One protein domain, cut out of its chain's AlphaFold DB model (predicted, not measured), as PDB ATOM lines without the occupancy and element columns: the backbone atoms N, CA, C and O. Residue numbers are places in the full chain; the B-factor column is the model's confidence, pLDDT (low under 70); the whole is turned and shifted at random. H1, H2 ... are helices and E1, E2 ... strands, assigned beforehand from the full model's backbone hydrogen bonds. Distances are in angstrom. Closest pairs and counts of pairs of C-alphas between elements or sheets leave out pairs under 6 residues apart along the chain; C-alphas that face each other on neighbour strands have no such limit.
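This is residues 5 to 107 of the 110 residues of an uncharacterized protein of Devosia sp. SCN 66-27 (UniProt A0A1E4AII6). A curled, strongly twisted sheet of three long strands, E1, E2 and E3, with the short E4 at one edge, has the helix H1 packed over one face, making two layers. A long tail after H1 leads away from this body, and its residues 94 to 107, with the small helix H2, stick out. The printed part has 103 residues, with four named strands and then two named helices in the order E1, E2, E3, E4, H1, H2; the sheet order is E1, E2, E3, E4, antiparallel throughout. The class is mixed, helices and strands, with 48 residues in named elements, under half. The whole is loose, with a radius of gyration of the C-alphas of 16.1 A, and elongated, spanning 50 by 29 by 21 A.

E1, residues 5 to 13, and E2, residues 23 to 31, form a hairpin; N 10 and O 26 are 2.9 A apart, within hydrogen-bond range. E2 and E3, residues 39 to 48, form the next, with N 25 and O 45 at 2.8 A. E3 and E4, residues 51 to 53, form the third, with N 53 and O 46 at 2.8 A; the four strands are a meander, each the antiparallel neighbour of the one before. H1, residues 66 to 78, is on the sheet at a height of 8.2 A, over E2 and slantwise to the strands, at 35 degrees to E2 on the local plane; the closest C-alphas of H1 and E2, Leu 74 and Val 26, are 6.1 A apart. Every O i to N i+4 pair of H1 is within hydrogen-bond range; H2, residues 102 to 105, is too short for one. H2 and H1 are apart.

E1 begins at C-alpha 5 (4.928, 37.020, 15.747) and is 21.4 A long, E2 20.8 A, E3 25.8 A and H1 18.1 A. H2 ends at C-alpha 105 (31.015, 42.055, 19.622).

The C-alphas farthest apart, Pro 17 and Asp 105, are 51.4 A apart. The printed part has no cut; the links E4 to H1 and H1 to H2 are long. The model's pLDDT is under 70 at residue 54 and residues 86 to 107.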
ATOM      1  N   TYR A   5       4.298  36.059  16.646       90.62
ATOM      2  CA  TYR A   5       4.928  37.020  15.747       90.62
ATOM      3  C   TYR A   5       5.918  36.297  14.822       90.62
ATOM      4  O   TYR A   5       7.064  36.058  15.212       90.62
ATOM      5  N   PRO A   6       5.501  35.916  13.600       91.81
ATOM      6  CA  PRO A   6       6.387  35.231  12.668       91.81
ATOM      7  C   PRO A   6       7.477  36.186  12.173       91.81
ATOM      8  O   PRO A   6       7.206  37.343  11.855       91.81
ATOM      9  N   LEU A   7       8.703  35.680  12.086       93.56
ATOM     10  CA  LEU A   7       9.849  36.379  11.499       93.56
ATOM     11  C   LEU A   7      10.114  35.872  10.078       93.56
ATOM     12  O   LEU A   7      10.441  36.649   9.176       93.56
ATOM     13  N   ARG A   8       9.937  34.564   9.874       95.00
ATOM     14  CA  ARG A   8      10.027  33.898   8.573       95.00
ATOM     15  C   ARG A   8       9.055  32.731   8.493       95.00
ATOM     16  O   ARG A   8       8.737  32.127   9.519       95.00
ATOM     17  N   PHE A   9       8.592  32.423   7.290       96.00
ATOM     18  CA  PHE A   9       7.677  31.313   7.065       96.00
ATOM     19  C   PHE A   9       7.749  30.762   5.641       96.00
ATOM     20  O   PHE A   9       8.209  31.431   4.716       96.00
ATOM     21  N   GLU A  10       7.231  29.557   5.473       96.69
ATOM     22  CA  GLU A  10       6.935  28.938   4.189       96.69
ATOM     23  C   GLU A  10       5.476  28.467   4.209       96.69
ATOM     24  O   GLU A  10       5.008  27.949   5.226       96.69
ATOM     25  N   ASP A  11       4.756  28.684   3.109       96.25
ATOM     26  CA  ASP A  11       3.408  28.148   2.932       96.25
ATOM     27  C   ASP A  11       3.476  26.884   2.072       96.25
ATOM     28  O   ASP A  11       3.989  26.899   0.953       96.25
ATOM     29  N   VAL A  12       2.945  25.791   2.609       97.19
ATOM     30  CA  VAL A  12       2.906  24.473   1.979       97.19
ATOM     31  C   VAL A  12       1.460  24.183   1.570       97.19
ATOM     32  O   VAL A  12       0.596  24.149   2.445       97.19
ATOM     33  N   PRO A  13       1.148  23.971   0.279       96.88
ATOM     34  CA  PRO A  13      -0.206  23.618  -0.151       96.88
ATOM     35  C   PRO A  13      -0.708  22.351   0.540       96.88
ATOM     36  O   PRO A  13       0.028  21.369   0.598       96.88
ATOM     37  N   ALA A  14      -1.937  22.361   1.050       95.50
ATOM     38  CA  ALA A  14      -2.550  21.175   1.636       95.50
ATOM     39  C   ALA A  14      -3.232  20.328   0.554       95.50
ATOM     40  O   ALA A  14      -3.817  20.882  -0.385       95.50
ATOM     41  N   SER A  15      -3.161  19.002   0.670       95.62
ATOM     42  CA  SER A  15      -3.856  18.093  -0.237       95.62
ATOM     43  C   SER A  15      -5.346  17.984   0.097       95.62
ATOM     44  O   SER A  15      -5.830  18.442   1.136       95.62
ATOM     45  N   GLY A  16      -6.099  17.299  -0.768       89.62
ATOM     46  CA  GLY A  16      -7.432  16.819  -0.401       89.62
ATOM     47  C   GLY A  16      -7.370  15.975   0.886       89.62
ATOM     48  O   GLY A  16      -6.355  15.320   1.123       89.62
ATOM     49  N   PRO A  17      -8.414  15.989   1.735       91.50
ATOM     50  CA  PRO A  17      -9.743  16.570   1.534       91.50
ATOM     51  C   PRO A  17      -9.857  18.049   1.946       91.50
ATOM     52  O   PRO A  17     -10.969  18.545   2.130       91.50
ATOM     53  N   HIS A  18      -8.744  18.765   2.131       89.56
ATOM     54  CA  HIS A  18      -8.810  20.198   2.394       89.56
ATOM     55  C   HIS A  18      -9.368  20.965   1.185       89.56
ATOM     56  O   HIS A  18      -9.185  20.574   0.032       89.56
ATOM     57  N   GLU A  19     -10.066  22.070   1.453       90.44
ATOM     58  CA  GLU A  19     -10.575  22.950   0.402       90.44
ATOM     59  C   GLU A  19      -9.419  23.520  -0.431       90.44
ATOM     60  O   GLU A  19      -8.340  23.810   0.097       90.44
ATOM     61  N   VAL A  20      -9.650  23.725  -1.730       89.62
ATOM     62  CA  VAL A  20      -8.651  24.296  -2.643       89.62
ATOM     63  C   VAL A  20      -8.150  25.641  -2.109       89.62
ATOM     64  O   VAL A  20      -8.933  26.510  -1.732       89.62
ATOM     65  N   GLY A  21      -6.827  25.813  -2.086       87.69
ATOM     66  CA  GLY A  21      -6.181  27.011  -1.543       87.69
ATOM     67  C   GLY A  21      -5.917  26.963  -0.035       87.69
ATOM     68  O   GLY A  21      -5.358  27.922   0.505       87.69
ATOM     69  N   THR A  22      -6.267  25.860   0.640       93.44
ATOM     70  CA  THR A  22      -5.791  25.573   2.000       93.44
ATOM     71  C   THR A  22      -4.283  25.333   1.986       93.44
ATOM     72  O   THR A  22      -3.759  24.649   1.107       93.44
ATOM     73  N   GLN A  23      -3.576  25.899   2.961       96.06
ATOM     74  CA  GLN A  23      -2.128  25.750   3.108       96.06
ATOM     75  C   GLN A  23      -1.757  25.531   4.578       96.06
ATOM     76  O   GLN A  23      -2.473  25.964   5.483       96.06
ATOM     77  N   TYR A  24      -0.610  24.911   4.820       96.06
ATOM     78  CA  TYR A  24       0.081  24.927   6.103       96.06
ATOM     79  C   TYR A  24       1.119  26.041   6.081       96.06
ATOM     80  O   TYR A  24       2.016  26.036   5.243       96.06
ATOM     81  N   ARG A  25       1.043  26.976   7.023       95.62
ATOM     82  CA  ARG A  25       2.116  27.936   7.266       95.62
ATOM     83  C   ARG A  25       3.073  27.365   8.292       95.62
ATOM     84  O   ARG A  25       2.703  27.232   9.460       95.62
ATOM     85  N   VAL A  26       4.290  27.073   7.859       97.38
ATOM     86  CA  VAL A  26       5.399  26.646   8.712       97.38
ATOM     87  C   VAL A  26       6.254  27.868   9.004       97.38
ATOM     88  O   VAL A  26       6.839  28.447   8.095       97.38
ATOM     89  N   ALA A  27       6.293  28.308  10.258       96.06
ATOM     90  CA  ALA A  27       6.893  29.582  10.634       96.06
ATOM     91  C   ALA A  27       7.895  29.444  11.778       96.06
ATOM     92  O   ALA A  27       7.727  28.615  12.669       96.06
ATOM     93  N   PHE A  28       8.894  30.322  11.774       97.00
ATOM     94  CA  PHE A  28       9.752  30.617  12.916       97.00
ATOM     95  C   PHE A  28       9.455  32.035  13.405       97.00
ATOM     96  O   PHE A  28       9.364  32.968  12.596       97.00
ATOM     97  N   GLY A  29       9.317  32.212  14.714       95.00
ATOM     98  CA  GLY A  29       8.982  33.506  15.298       95.00
ATOM     99  C   GLY A  29       8.958  33.494  16.816       95.00
ATOM    100  O   GLY A  29       9.397  32.530  17.432       95.00
ATOM    101  N   LEU A  30       8.433  34.571  17.392       94.31
ATOM    102  CA  LEU A  30       8.287  34.751  18.835       94.31
ATOM    103  C   LEU A  30       6.853  34.447  19.277       94.31
ATOM    104  O   LEU A  30       5.909  34.903  18.623       94.31
ATOM    105  N   GLU A  31       6.672  33.715  20.374       92.44
ATOM    106  CA  GLU A  31       5.360  33.440  20.970       92.44
ATOM    107  C   GLU A  31       5.331  33.711  22.479       92.44
ATOM    108  O   GLU A  31       6.209  33.261  23.205       92.44
ATOM    109  N   HIS A  32       4.298  34.406  22.967       91.38
ATOM    110  CA  HIS A  32       4.063  34.554  24.410       91.38
ATOM    111  C   HIS A  32       3.223  33.389  24.946       91.38
ATOM    112  O   HIS A  32       2.107  33.171  24.487       91.38
ATOM    113  N   TRP A  33       3.684  32.660  25.957       84.44
ATOM    114  CA  TRP A  33       2.897  31.562  26.552       84.44
ATOM    115  C   TRP A  33       2.193  31.929  27.865       84.44
ATOM    116  O   TRP A  33       1.481  31.106  28.435       84.44
ATOM    117  N   GLY A  34       2.336  33.171  28.324       81.81
ATOM    118  CA  GLY A  34       1.733  33.658  29.558       81.81
ATOM    119  C   GLY A  34       2.343  34.987  29.980       81.81
ATOM    120  O   GLY A  34       2.699  35.808  29.135       81.81
ATOM    121  N   GLU A  35       2.470  35.183  31.289       74.94
ATOM    122  CA  GLU A  35       3.200  36.312  31.860       74.94
ATOM    123  C   GLU A  35       4.699  35.992  31.824       74.94
ATOM    124  O   GLU A  35       5.208  35.230  32.641       74.94
ATOM    125  N   GLY A  36       5.389  36.503  30.806       78.94
ATOM    126  CA  GLY A  36       6.812  36.263  30.594       78.94
ATOM    127  C   GLY A  36       7.293  36.754  29.232       78.94
ATOM    128  O   GLY A  36       6.507  37.229  28.402       78.94
ATOM    129  N   GLU A  37       8.602  36.625  29.023       86.56
ATOM    130  CA  GLU A  37       9.242  36.912  27.742       86.56
ATOM    131  C   GLU A  37       8.684  36.019  26.628       86.56
ATOM    132  O   GLU A  37       8.176  34.919  26.862       86.56
ATOM    133  N   ALA A  38       8.738  36.522  25.395       89.75
ATOM    134  CA  ALA A  38       8.348  35.730  24.239       89.75
ATOM    135  C   ALA A  38       9.445  34.718  23.893       89.75
ATOM    136  O   ALA A  38      10.623  35.063  23.829       89.75
ATOM    137  N   GLU A  39       9.041  33.495  23.574       92.81
ATOM    138  CA  GLU A  39       9.958  32.412  23.240       92.81
ATOM    139  C   GLU A  39      10.097  32.244  21.731       92.81
ATOM    140  O   GLU A  39       9.128  32.382  20.975       92.81
ATOM    141  N   TYR A  40      11.300  31.898  21.276       94.69
ATOM    142  CA  TYR A  40      11.511  31.514  19.885       94.69
ATOM    143  C   TYR A  40      10.934  30.127  19.625       94.69
ATOM    144  O   TYR A  40      11.398  29.126  20.170       94.69
ATOM    145  N   VAL A  41       9.957  30.054  18.726       96.00
ATOM    146  CA  VAL A  41       9.245  28.817  18.411       96.00
ATOM    147  C   VAL A  41       9.207  28.552  16.916       96.00
ATOM    148  O   VAL A  41       9.228  29.466  16.083       96.00
ATOM    149  N   TYR A  42       9.083  27.271  16.586       96.56
ATOM    150  CA  TYR A  42       8.582  26.842  15.292       96.56
ATOM    151  C   TYR A  42       7.108  26.493  15.428       96.56
ATOM    152  O   TYR A  42       6.719  25.777  16.351       96.56
ATOM    153  N   LYS A  43       6.286  26.987  14.507       94.50
ATOM    154  CA  LYS A  43       4.840  26.805  14.565       94.50
ATOM    155  C   LYS A  43       4.283  26.452  13.199       94.50
ATOM    156  O   LYS A  43       4.590  27.114  12.210       94.50
ATOM    157  N   VAL A  44       3.429  25.434  13.169       95.50
ATOM    158  CA  VAL A  44       2.637  25.065  11.993       95.50
ATOM    159  C   VAL A  44       1.197  25.500  12.232       95.50
ATOM    160  O   VAL A  44       0.624  25.211  13.283       95.50
ATOM    161  N   GLN A  45       0.612  26.229  11.285       93.62
ATOM    162  CA  GLN A  45      -0.770  26.705  11.375       93.62
ATOM    163  C   GLN A  45      -1.497  26.534  10.044       93.62
ATOM    164  O   GLN A  45      -0.891  26.683   8.988       93.62
ATOM    165  N   MET A  46      -2.805  26.288  10.083       93.44
ATOM    166  CA  MET A  46      -3.621  26.248   8.868       93.44
ATOM    167  C   MET A  46      -3.877  27.655   8.328       93.44
ATOM    168  O   MET A  46      -4.161  28.584   9.091       93.44
ATOM    169  N   VAL A  47      -3.842  27.794   7.009       91.75
ATOM    170  CA  VAL A  47      -4.175  29.007   6.264       91.75
ATOM    171  C   VAL A  47      -5.324  28.696   5.316       91.75
ATOM    172  O   VAL A  47      -5.219  27.796   4.487       91.75
ATOM    173  N   TYR A  48      -6.400  29.470   5.411       88.38
ATOM    174  CA  TYR A  48      -7.553  29.394   4.513       88.38
ATOM    175  C   TYR A  48      -7.752  30.759   3.862       88.38
ATOM    176  O   TYR A  48      -7.757  31.775   4.559       88.38
ATOM    177  N   GLY A  49      -7.853  30.813   2.530       82.12
ATOM    178  CA  GLY A  49      -8.028  32.081   1.807       82.12
ATOM    179  C   GLY A  49      -6.939  33.125   2.109       82.12
ATOM    180  O   GLY A  49      -7.221  34.319   2.157       82.12
ATOM    181  N   GLY A  50      -5.707  32.683   2.392       81.38
ATOM    182  CA  GLY A  50      -4.582  33.555   2.757       81.38
ATOM    183  C   GLY A  50      -4.556  34.028   4.219       81.38
ATOM    184  O   GLY A  50      -3.641  34.760   4.602       81.38
ATOM    185  N   GLN A  51      -5.507  33.604   5.058       84.38
ATOM    186  CA  GLN A  51      -5.571  33.963   6.476       84.38
ATOM    187  C   GLN A  51      -5.261  32.774   7.390       84.38
ATOM    188  O   GLN A  51      -5.797  31.682   7.218       84.38
ATOM    189  N   VAL A  52      -4.416  33.002   8.398       84.25
ATOM    190  CA  VAL A  52      -4.104  32.000   9.427       84.25
ATOM    191  C   VAL A  52      -5.336  31.761  10.301       84.25
ATOM    192  O   VAL A  52      -5.844  32.691  10.931       84.25
ATOM    193  N   SER A  53      -5.782  30.510  10.396       77.88
ATOM    194  CA  SER A  53      -6.866  30.097  11.287       77.88
ATOM    195  C   SER A  53      -6.300  29.549  12.591       77.88
ATOM    196  O   SER A  53      -5.803  28.429  12.661       77.88
ATOM    197  N   GLY A  54      -6.377  30.351  13.654       67.00
ATOM    198  CA  GLY A  54      -5.801  30.007  14.958       67.00
ATOM    199  C   GLY A  54      -6.584  28.975  15.779       67.00
ATOM    200  O   GLY A  54      -6.097  28.575  16.829       67.00
ATOM    201  N   ARG A  55      -7.790  28.561  15.354       70.94
ATOM    202  CA  ARG A  55      -8.647  27.647  16.143       70.94
ATOM    203  C   ARG A  55      -8.514  26.175  15.763       70.94
ATOM    204  O   ARG A  55      -8.946  25.330  16.538       70.94
ATOM    205  N   ARG A  56      -7.981  25.860  14.581       76.69
ATOM    206  CA  ARG A  56      -7.816  24.474  14.125       76.69
ATOM    207  C   ARG A  56      -6.347  24.096  14.196       76.69
ATOM    208  O   ARG A  56      -5.517  24.753  13.570       76.69
ATOM    209  N   SER A  57      -6.049  23.042  14.950       83.38
ATOM    210  CA  SER A  57      -4.739  22.399  14.893       83.38
ATOM    211  C   SER A  57      -4.489  21.892  13.471       83.38
ATOM    212  O   SER A  57      -5.439  21.449  12.816       83.38
ATOM    213  N   PRO A  58      -3.248  21.972  12.970       90.00
ATOM    214  CA  PRO A  58      -2.905  21.341  11.709       90.00
ATOM    215  C   PRO A  58      -3.064  19.825  11.846       90.00
ATOM    216  O   PRO A  58      -2.609  19.228  12.822       90.00
ATOM    217  N   SER A  59      -3.703  19.229  10.850       92.19
ATOM    218  CA  SER A  59      -3.817  17.782  10.686       92.19
ATOM    219  C   SER A  59      -3.407  17.439   9.263       92.19
ATOM    220  O   SER A  59      -3.663  18.224   8.350       92.19
ATOM    221  N   PHE A  60      -2.790  16.276   9.087       95.38
ATOM    222  CA  PHE A  60      -2.284  15.799   7.802       95.38
ATOM    223  C   PHE A  60      -3.136  14.605   7.356       95.38
ATOM    224  O   PHE A  60      -3.291  13.671   8.150       95.38
ATOM    225  N   PRO A  61      -3.745  14.636   6.158       94.81
ATOM    226  CA  PRO A  61      -4.557  13.528   5.670       94.81
ATOM    227  C   PRO A  61      -3.740  12.239   5.533       94.81
ATOM    228  O   PRO A  61      -2.647  12.240   4.969       94.81
ATOM    229  N   GLU A  62      -4.285  11.127   6.021       93.88
ATOM    230  CA  GLU A  62      -3.693   9.808   5.798       93.88
ATOM    231  C   GLU A  62      -3.714   9.475   4.295       93.88
ATOM    232  O   GLU A  62      -4.675   9.794   3.593       93.88
ATOM    233  N   GLY A  63      -2.604   8.932   3.785       93.38
ATOM    234  CA  GLY A  63      -2.405   8.683   2.352       93.38
ATOM    235  C   GLY A  63      -1.951   9.893   1.519       93.38
ATOM    236  O   GLY A  63      -1.754   9.740   0.313       93.38
ATOM    237  N   SER A  64      -1.763  11.070   2.127       96.62
ATOM    238  CA  SER A  64      -1.089  12.222   1.501       96.62
ATOM    239  C   SER A  64       0.391  12.296   1.886       96.62
ATOM    240  O   SER A  64       0.815  11.629   2.827       96.62
ATOM    241  N   ASP A  65       1.157  13.137   1.188       97.56
ATOM    242  CA  ASP A  65       2.539  13.496   1.539       97.56
ATOM    243  C   ASP A  65       2.630  14.825   2.326       97.56
ATOM    244  O   ASP A  65       3.688  15.454   2.417       97.56
ATOM    245  N   ASP A  66       1.501  15.310   2.865       97.69
ATOM    246  CA  ASP A  66       1.409  16.624   3.511       97.69
ATOM    247  C   ASP A  66       2.330  16.728   4.731       97.69
ATOM    248  O   ASP A  66       2.959  17.769   4.946       97.69
ATOM    249  N   LEU A  67       2.432  15.650   5.517       97.50
ATOM    250  CA  LEU A  67       3.301  15.599   6.691       97.50
ATOM    251  C   LEU A  67       4.769  15.752   6.283       97.50
ATOM    252  O   LEU A  67       5.484  16.577   6.853       97.50
ATOM    253  N   GLU A  68       5.210  14.994   5.282       98.31
ATOM    254  CA  GLU A  68       6.573  15.010   4.757       98.31
ATOM    255  C   GLU A  68       6.927  16.399   4.225       98.31
ATOM    256  O   GLU A  68       7.939  16.982   4.625       98.31
ATOM    257  N   ARG A  69       6.050  16.995   3.407       98.50
ATOM    258  CA  ARG A  69       6.271  18.337   2.847       98.50
ATOM    259  C   ARG A  69       6.341  19.414   3.931       98.50
ATOM    260  O   ARG A  69       7.129  20.356   3.805       98.50
ATOM    261  N   VAL A  70       5.562  19.278   5.007       98.19
ATOM    262  CA  VAL A  70       5.615  20.186   6.165       98.19
ATOM    263  C   VAL A  70       6.887  19.998   6.987       98.19
ATOM    264  O   VAL A  70       7.486  20.995   7.399       98.19
ATOM    265  N   LEU A  71       7.342  18.764   7.205       98.12
ATOM    266  CA  LEU A  71       8.611  18.495   7.887       98.12
ATOM    267  C   LEU A  71       9.805  19.027   7.083       98.12
ATOM    268  O   LEU A  71      10.711  19.635   7.661       98.12
ATOM    269  N   ASP A  72       9.780  18.883   5.762       98.50
ATOM    270  CA  ASP A  72      10.806  19.433   4.876       98.50
ATOM    271  C   ASP A  72      10.836  20.965   4.918       98.50
ATOM    272  O   ASP A  72      11.906  21.569   5.064       98.50
ATOM    273  N   ALA A  73       9.665  21.608   4.861       98.38
ATOM    274  CA  ALA A  73       9.547  23.055   5.024       98.38
ATOM    275  C   ALA A  73      10.046  23.512   6.402       98.38
ATOM    276  O   ALA A  73      10.733  24.526   6.518       98.38
ATOM    277  N   LEU A  74       9.785  22.734   7.457       98.00
ATOM    278  CA  LEU A  74      10.292  23.018   8.797       98.00
ATOM    279  C   LEU A  74      11.826  22.989   8.837       98.00
ATOM    280  O   LEU A  74      12.435  23.873   9.447       98.00
ATOM    281  N   GLN A  75      12.464  22.032   8.157       98.31
ATOM    282  CA  GLN A  75      13.926  22.000   8.047       98.31
ATOM    283  C   GLN A  75      14.473  23.195   7.258       98.31
ATOM    284  O   GLN A  75      15.477  23.779   7.674       98.31
ATOM    285  N   ARG A  76      13.821  23.599   6.162       97.62
ATOM    286  CA  ARG A  76      14.198  24.803   5.397       97.62
ATOM    287  C   ARG A  76      14.093  26.067   6.250       97.62
ATOM    288  O   ARG A  76      15.066  26.809   6.398       97.62
ATOM    289  N   VAL A  77      12.962  26.260   6.928       97.00
ATOM    290  CA  VAL A  77      12.747  27.383   7.854       97.00
ATOM    291  C   VAL A  77      13.764  27.366   8.999       97.00
ATOM    292  O   VAL A  77      14.270  28.419   9.397       97.00
ATOM    293  N   ARG A  78      14.133  26.195   9.523       95.81
ATOM    294  CA  ARG A  78      15.196  26.065  10.534       95.81
ATOM    295  C   ARG A  78      16.563  26.508  10.012       95.81
ATOM    296  O   ARG A  78      17.295  27.160  10.753       95.81
ATOM    297  N   LYS A  79      16.884  26.223   8.747       97.00
ATOM    298  CA  LYS A  79      18.118  26.672   8.072       97.00
ATOM    299  C   LYS A  79      18.121  28.167   7.715       97.00
ATOM    300  O   LYS A  79      19.128  28.670   7.232       97.00
ATOM    301  N   GLY A  80      17.028  28.885   7.984       92.19
ATOM    302  CA  GLY A  80      16.905  30.320   7.718       92.19
ATOM    303  C   GLY A  80      16.274  30.659   6.368       92.19
ATOM    304  O   GLY A  80      16.207  31.836   6.016       92.19
ATOM    305  N   GLU A  81      15.790  29.658   5.632       94.62
ATOM    306  CA  GLU A  81      15.064  29.846   4.375       94.62
ATOM    307  C   GLU A  81      13.610  30.302   4.629       94.62
ATOM    308  O   GLU A  81      13.123  30.325   5.766       94.62
ATOM    309  N   GLY A  82      12.910  30.675   3.554       90.81
ATOM    310  CA  GLY A  82      11.509  31.096   3.581       90.81
ATOM    311  C   GLY A  82      11.292  32.599   3.384       90.81
ATOM    312  O   GLY A  82      12.219  33.407   3.276       90.81
ATOM    313  N   GLN A  83      10.022  32.984   3.311       91.12
ATOM    314  CA  GLN A  83       9.598  34.368   3.150       91.12
ATOM    315  C   GLN A  83       9.767  35.126   4.468       91.12
ATOM    316  O   GLN A  83       9.307  34.681   5.519       91.12
ATOM    317  N   LYS A  84      10.386  36.310   4.417       88.19
ATOM    318  CA  LYS A  84      10.437  37.216   5.571       88.19
ATOM    319  C   LYS A  84       9.052  37.801   5.819       88.19
ATOM    320  O   LYS A  84       8.413  38.309   4.895       88.19
ATOM    321  N   SER A  85       8.602  37.784   7.066       78.88
ATOM    322  CA  SER A  85       7.357  38.455   7.428       78.88
ATOM    323  C   SER A  85       7.524  39.971   7.278       78.88
ATOM    324  O   SER A  85       8.466  40.569   7.798       78.88
ATOM    325  N   ARG A  86       6.619  40.611   6.524       60.88
ATOM    326  CA  ARG A  86       6.574  42.075   6.410       60.88
ATOM    327  C   ARG A  86       6.086  42.641   7.742       60.88
ATOM    328  O   ARG A  86       4.911  42.523   8.070       60.88
ATOM    329  N   GLY A  87       7.020  43.205   8.498       53.09
ATOM    330  CA  GLY A  87       6.819  43.666   9.867       53.09
ATOM    331  C   GLY A  87       7.703  42.868  10.814       53.09
ATOM    332  O   GLY A  87       7.234  41.936  11.457       53.09
ATOM    333  N   ALA A  88       8.988  43.225  10.875       39.16
ATOM    334  CA  ALA A  88       9.831  42.830  11.992       39.16
ATOM    335  C   ALA A  88       9.182  43.405  13.253       39.16
ATOM    336  O   ALA A  88       9.143  44.620  13.443       39.16
ATOM    337  N   VAL A  89       8.584  42.542  14.066       41.31
ATOM    338  CA  VAL A  89       8.105  42.951  15.378       41.31
ATOM    339  C   VAL A  89       9.338  42.963  16.263       41.31
ATOM    340  O   VAL A  89       9.884  41.911  16.588       41.31
ATOM    341  N   HIS A  90       9.828  44.162  16.568       39.81
ATOM    342  CA  HIS A  90      10.726  44.350  17.697       39.81
ATOM    343  C   HIS A  90       9.977  43.912  18.965       39.81
ATOM    344  O   HIS A  90       8.794  44.253  19.087       39.81
ATOM    345  N   PRO A  91      10.604  43.146  19.876       38.53
ATOM    346  CA  PRO A  91       9.974  42.799  21.143       38.53
ATOM    347  C   PRO A  91       9.543  44.090  21.851       38.53
ATOM    348  O   PRO A  91      10.310  45.046  21.952       38.53
ATOM    349  N   ALA A  92       8.277  44.148  22.260       32.88
ATOM    350  CA  ALA A  92       7.726  45.293  22.966       32.88
ATOM    351  C   ALA A  92       7.971  45.112  24.470       32.88
ATOM    352  O   ALA A  92       7.226  44.405  25.141       32.88
ATOM    353  N   GLY A  93       9.009  45.770  24.979       34.75
ATOM    354  CA  GLY A  93       9.340  45.909  26.398       34.75
ATOM    355  C   GLY A  93      10.381  47.026  26.568       34.75
ATOM    356  O   GLY A  93      11.017  47.391  25.579       34.75
ATOM    357  N   PRO A  94      10.544  47.635  27.758       35.34
ATOM    358  CA  PRO A  94      11.397  48.814  27.937       35.34
ATOM    359  C   PRO A  94      12.901  48.529  27.802       35.34
ATOM    360  O   PRO A  94      13.692  49.471  27.846       35.34
ATOM    361  N   ASP A  95      13.305  47.274  27.607       45.41
ATOM    362  CA  ASP A  95      14.693  46.942  27.333       45.41
ATOM    363  C   ASP A  95      15.027  47.185  25.864       45.41
ATOM    364  O   ASP A  95      14.435  46.615  24.944       45.41
ATOM    365  N   LYS A  96      16.010  48.062  25.648       40.88
ATOM    366  CA  LYS A  96      16.633  48.287  24.344       40.88
ATOM    367  C   LYS A  96      17.349  46.997  23.957       40.88
ATOM    368  O   LYS A  96      18.523  46.828  24.264       40.88
ATOM    369  N   GLY A  97      16.616  46.073  23.340       46.81
ATOM    370  CA  GLY A  97      17.172  44.830  22.832       46.81
ATOM    371  C   GLY A  97      18.437  45.109  22.024       46.81
ATOM    372  O   GLY A  97      18.475  46.043  21.220       46.81
ATOM    373  N   ILE A  98      19.457  44.297  22.284       45.25
ATOM    374  CA  ILE A  98      20.774  44.347  21.655       45.25
ATOM    375  C   ILE A  98      20.604  44.412  20.131       45.25
ATOM    376  O   ILE A  98      20.021  43.534  19.487       45.25
ATOM    377  N   THR A  99      21.086  45.503  19.555       46.94
ATOM    378  CA  THR A  99      21.132  45.770  18.123       46.94
ATOM    379  C   THR A  99      22.053  44.772  17.409       46.94
ATOM    380  O   THR A  99      22.965  44.208  18.015       46.94
ATOM    381  N   PRO A 100      21.902  44.563  16.086       44.53
ATOM    382  CA  PRO A 100      22.783  43.671  15.326       44.53
ATOM    383  C   PRO A 100      24.282  44.014  15.406       44.53
ATOM    384  O   PRO A 100      25.111  43.148  15.132       44.53
ATOM    385  N   SER A 101      24.645  45.256  15.758       43.53
ATOM    386  CA  SER A 101      26.031  45.636  16.059       43.53
ATOM    387  C   SER A 101      26.499  45.113  17.416       43.53
ATOM    388  O   SER A 101      27.617  44.625  17.510       43.53
ATOM    389  N   GLU A 102      25.638  45.131  18.433       42.44
ATOM    390  CA  GLU A 102      25.959  44.638  19.779       42.44
ATOM    391  C   GLU A 102      26.012  43.091  19.826       42.44
ATOM    392  O   GLU A 102      26.713  42.518  20.654       42.44
ATOM    393  N   ALA A 103      25.358  42.401  18.883       45.25
ATOM    394  CA  ALA A 103      25.462  40.946  18.721       45.25
ATOM    395  C   ALA A 103      26.780  40.477  18.063       45.25
ATOM    396  O   ALA A 103      27.154  39.316  18.213       45.25
ATOM    397  N   LYS A 104      27.485  41.350  17.325       43.97
ATOM    398  CA  LYS A 104      28.768  41.010  16.678       43.97
ATOM    399  C   LYS A 104      29.961  41.065  17.635       43.97
ATOM    400  O   LYS A 104      30.897  40.293  17.445       43.97
ATOM    401  N   ASP A 105      29.912  41.913  18.661       42.94
ATOM    402  CA  ASP A 105      31.015  42.055  19.622       42.94
ATOM    403  C   ASP A 105      31.183  40.817  20.519       42.94
ATOM    404  O   ASP A 105      32.305  40.465  20.870       42.94
ATOM    405  N   GLN A 106      30.106  40.073  20.803       46.94
ATOM    406  CA  GLN A 106      30.161  38.869  21.651       46.94
ATOM    407  C   GLN A 106      30.761  37.626  20.971       46.94
ATOM    408  O   GLN A 106      31.008  36.624  21.635       46.94
ATOM    409  N   THR A 107      31.015  37.667  19.659       43.41
ATOM    410  CA  THR A 107      31.695  36.577  18.930       43.41
ATOM    411  C   THR A 107      33.210  36.765  18.806       43.41
ATOM    412  O   THR A 107      33.862  35.950  18.159       43.41
TER     413      THR A 107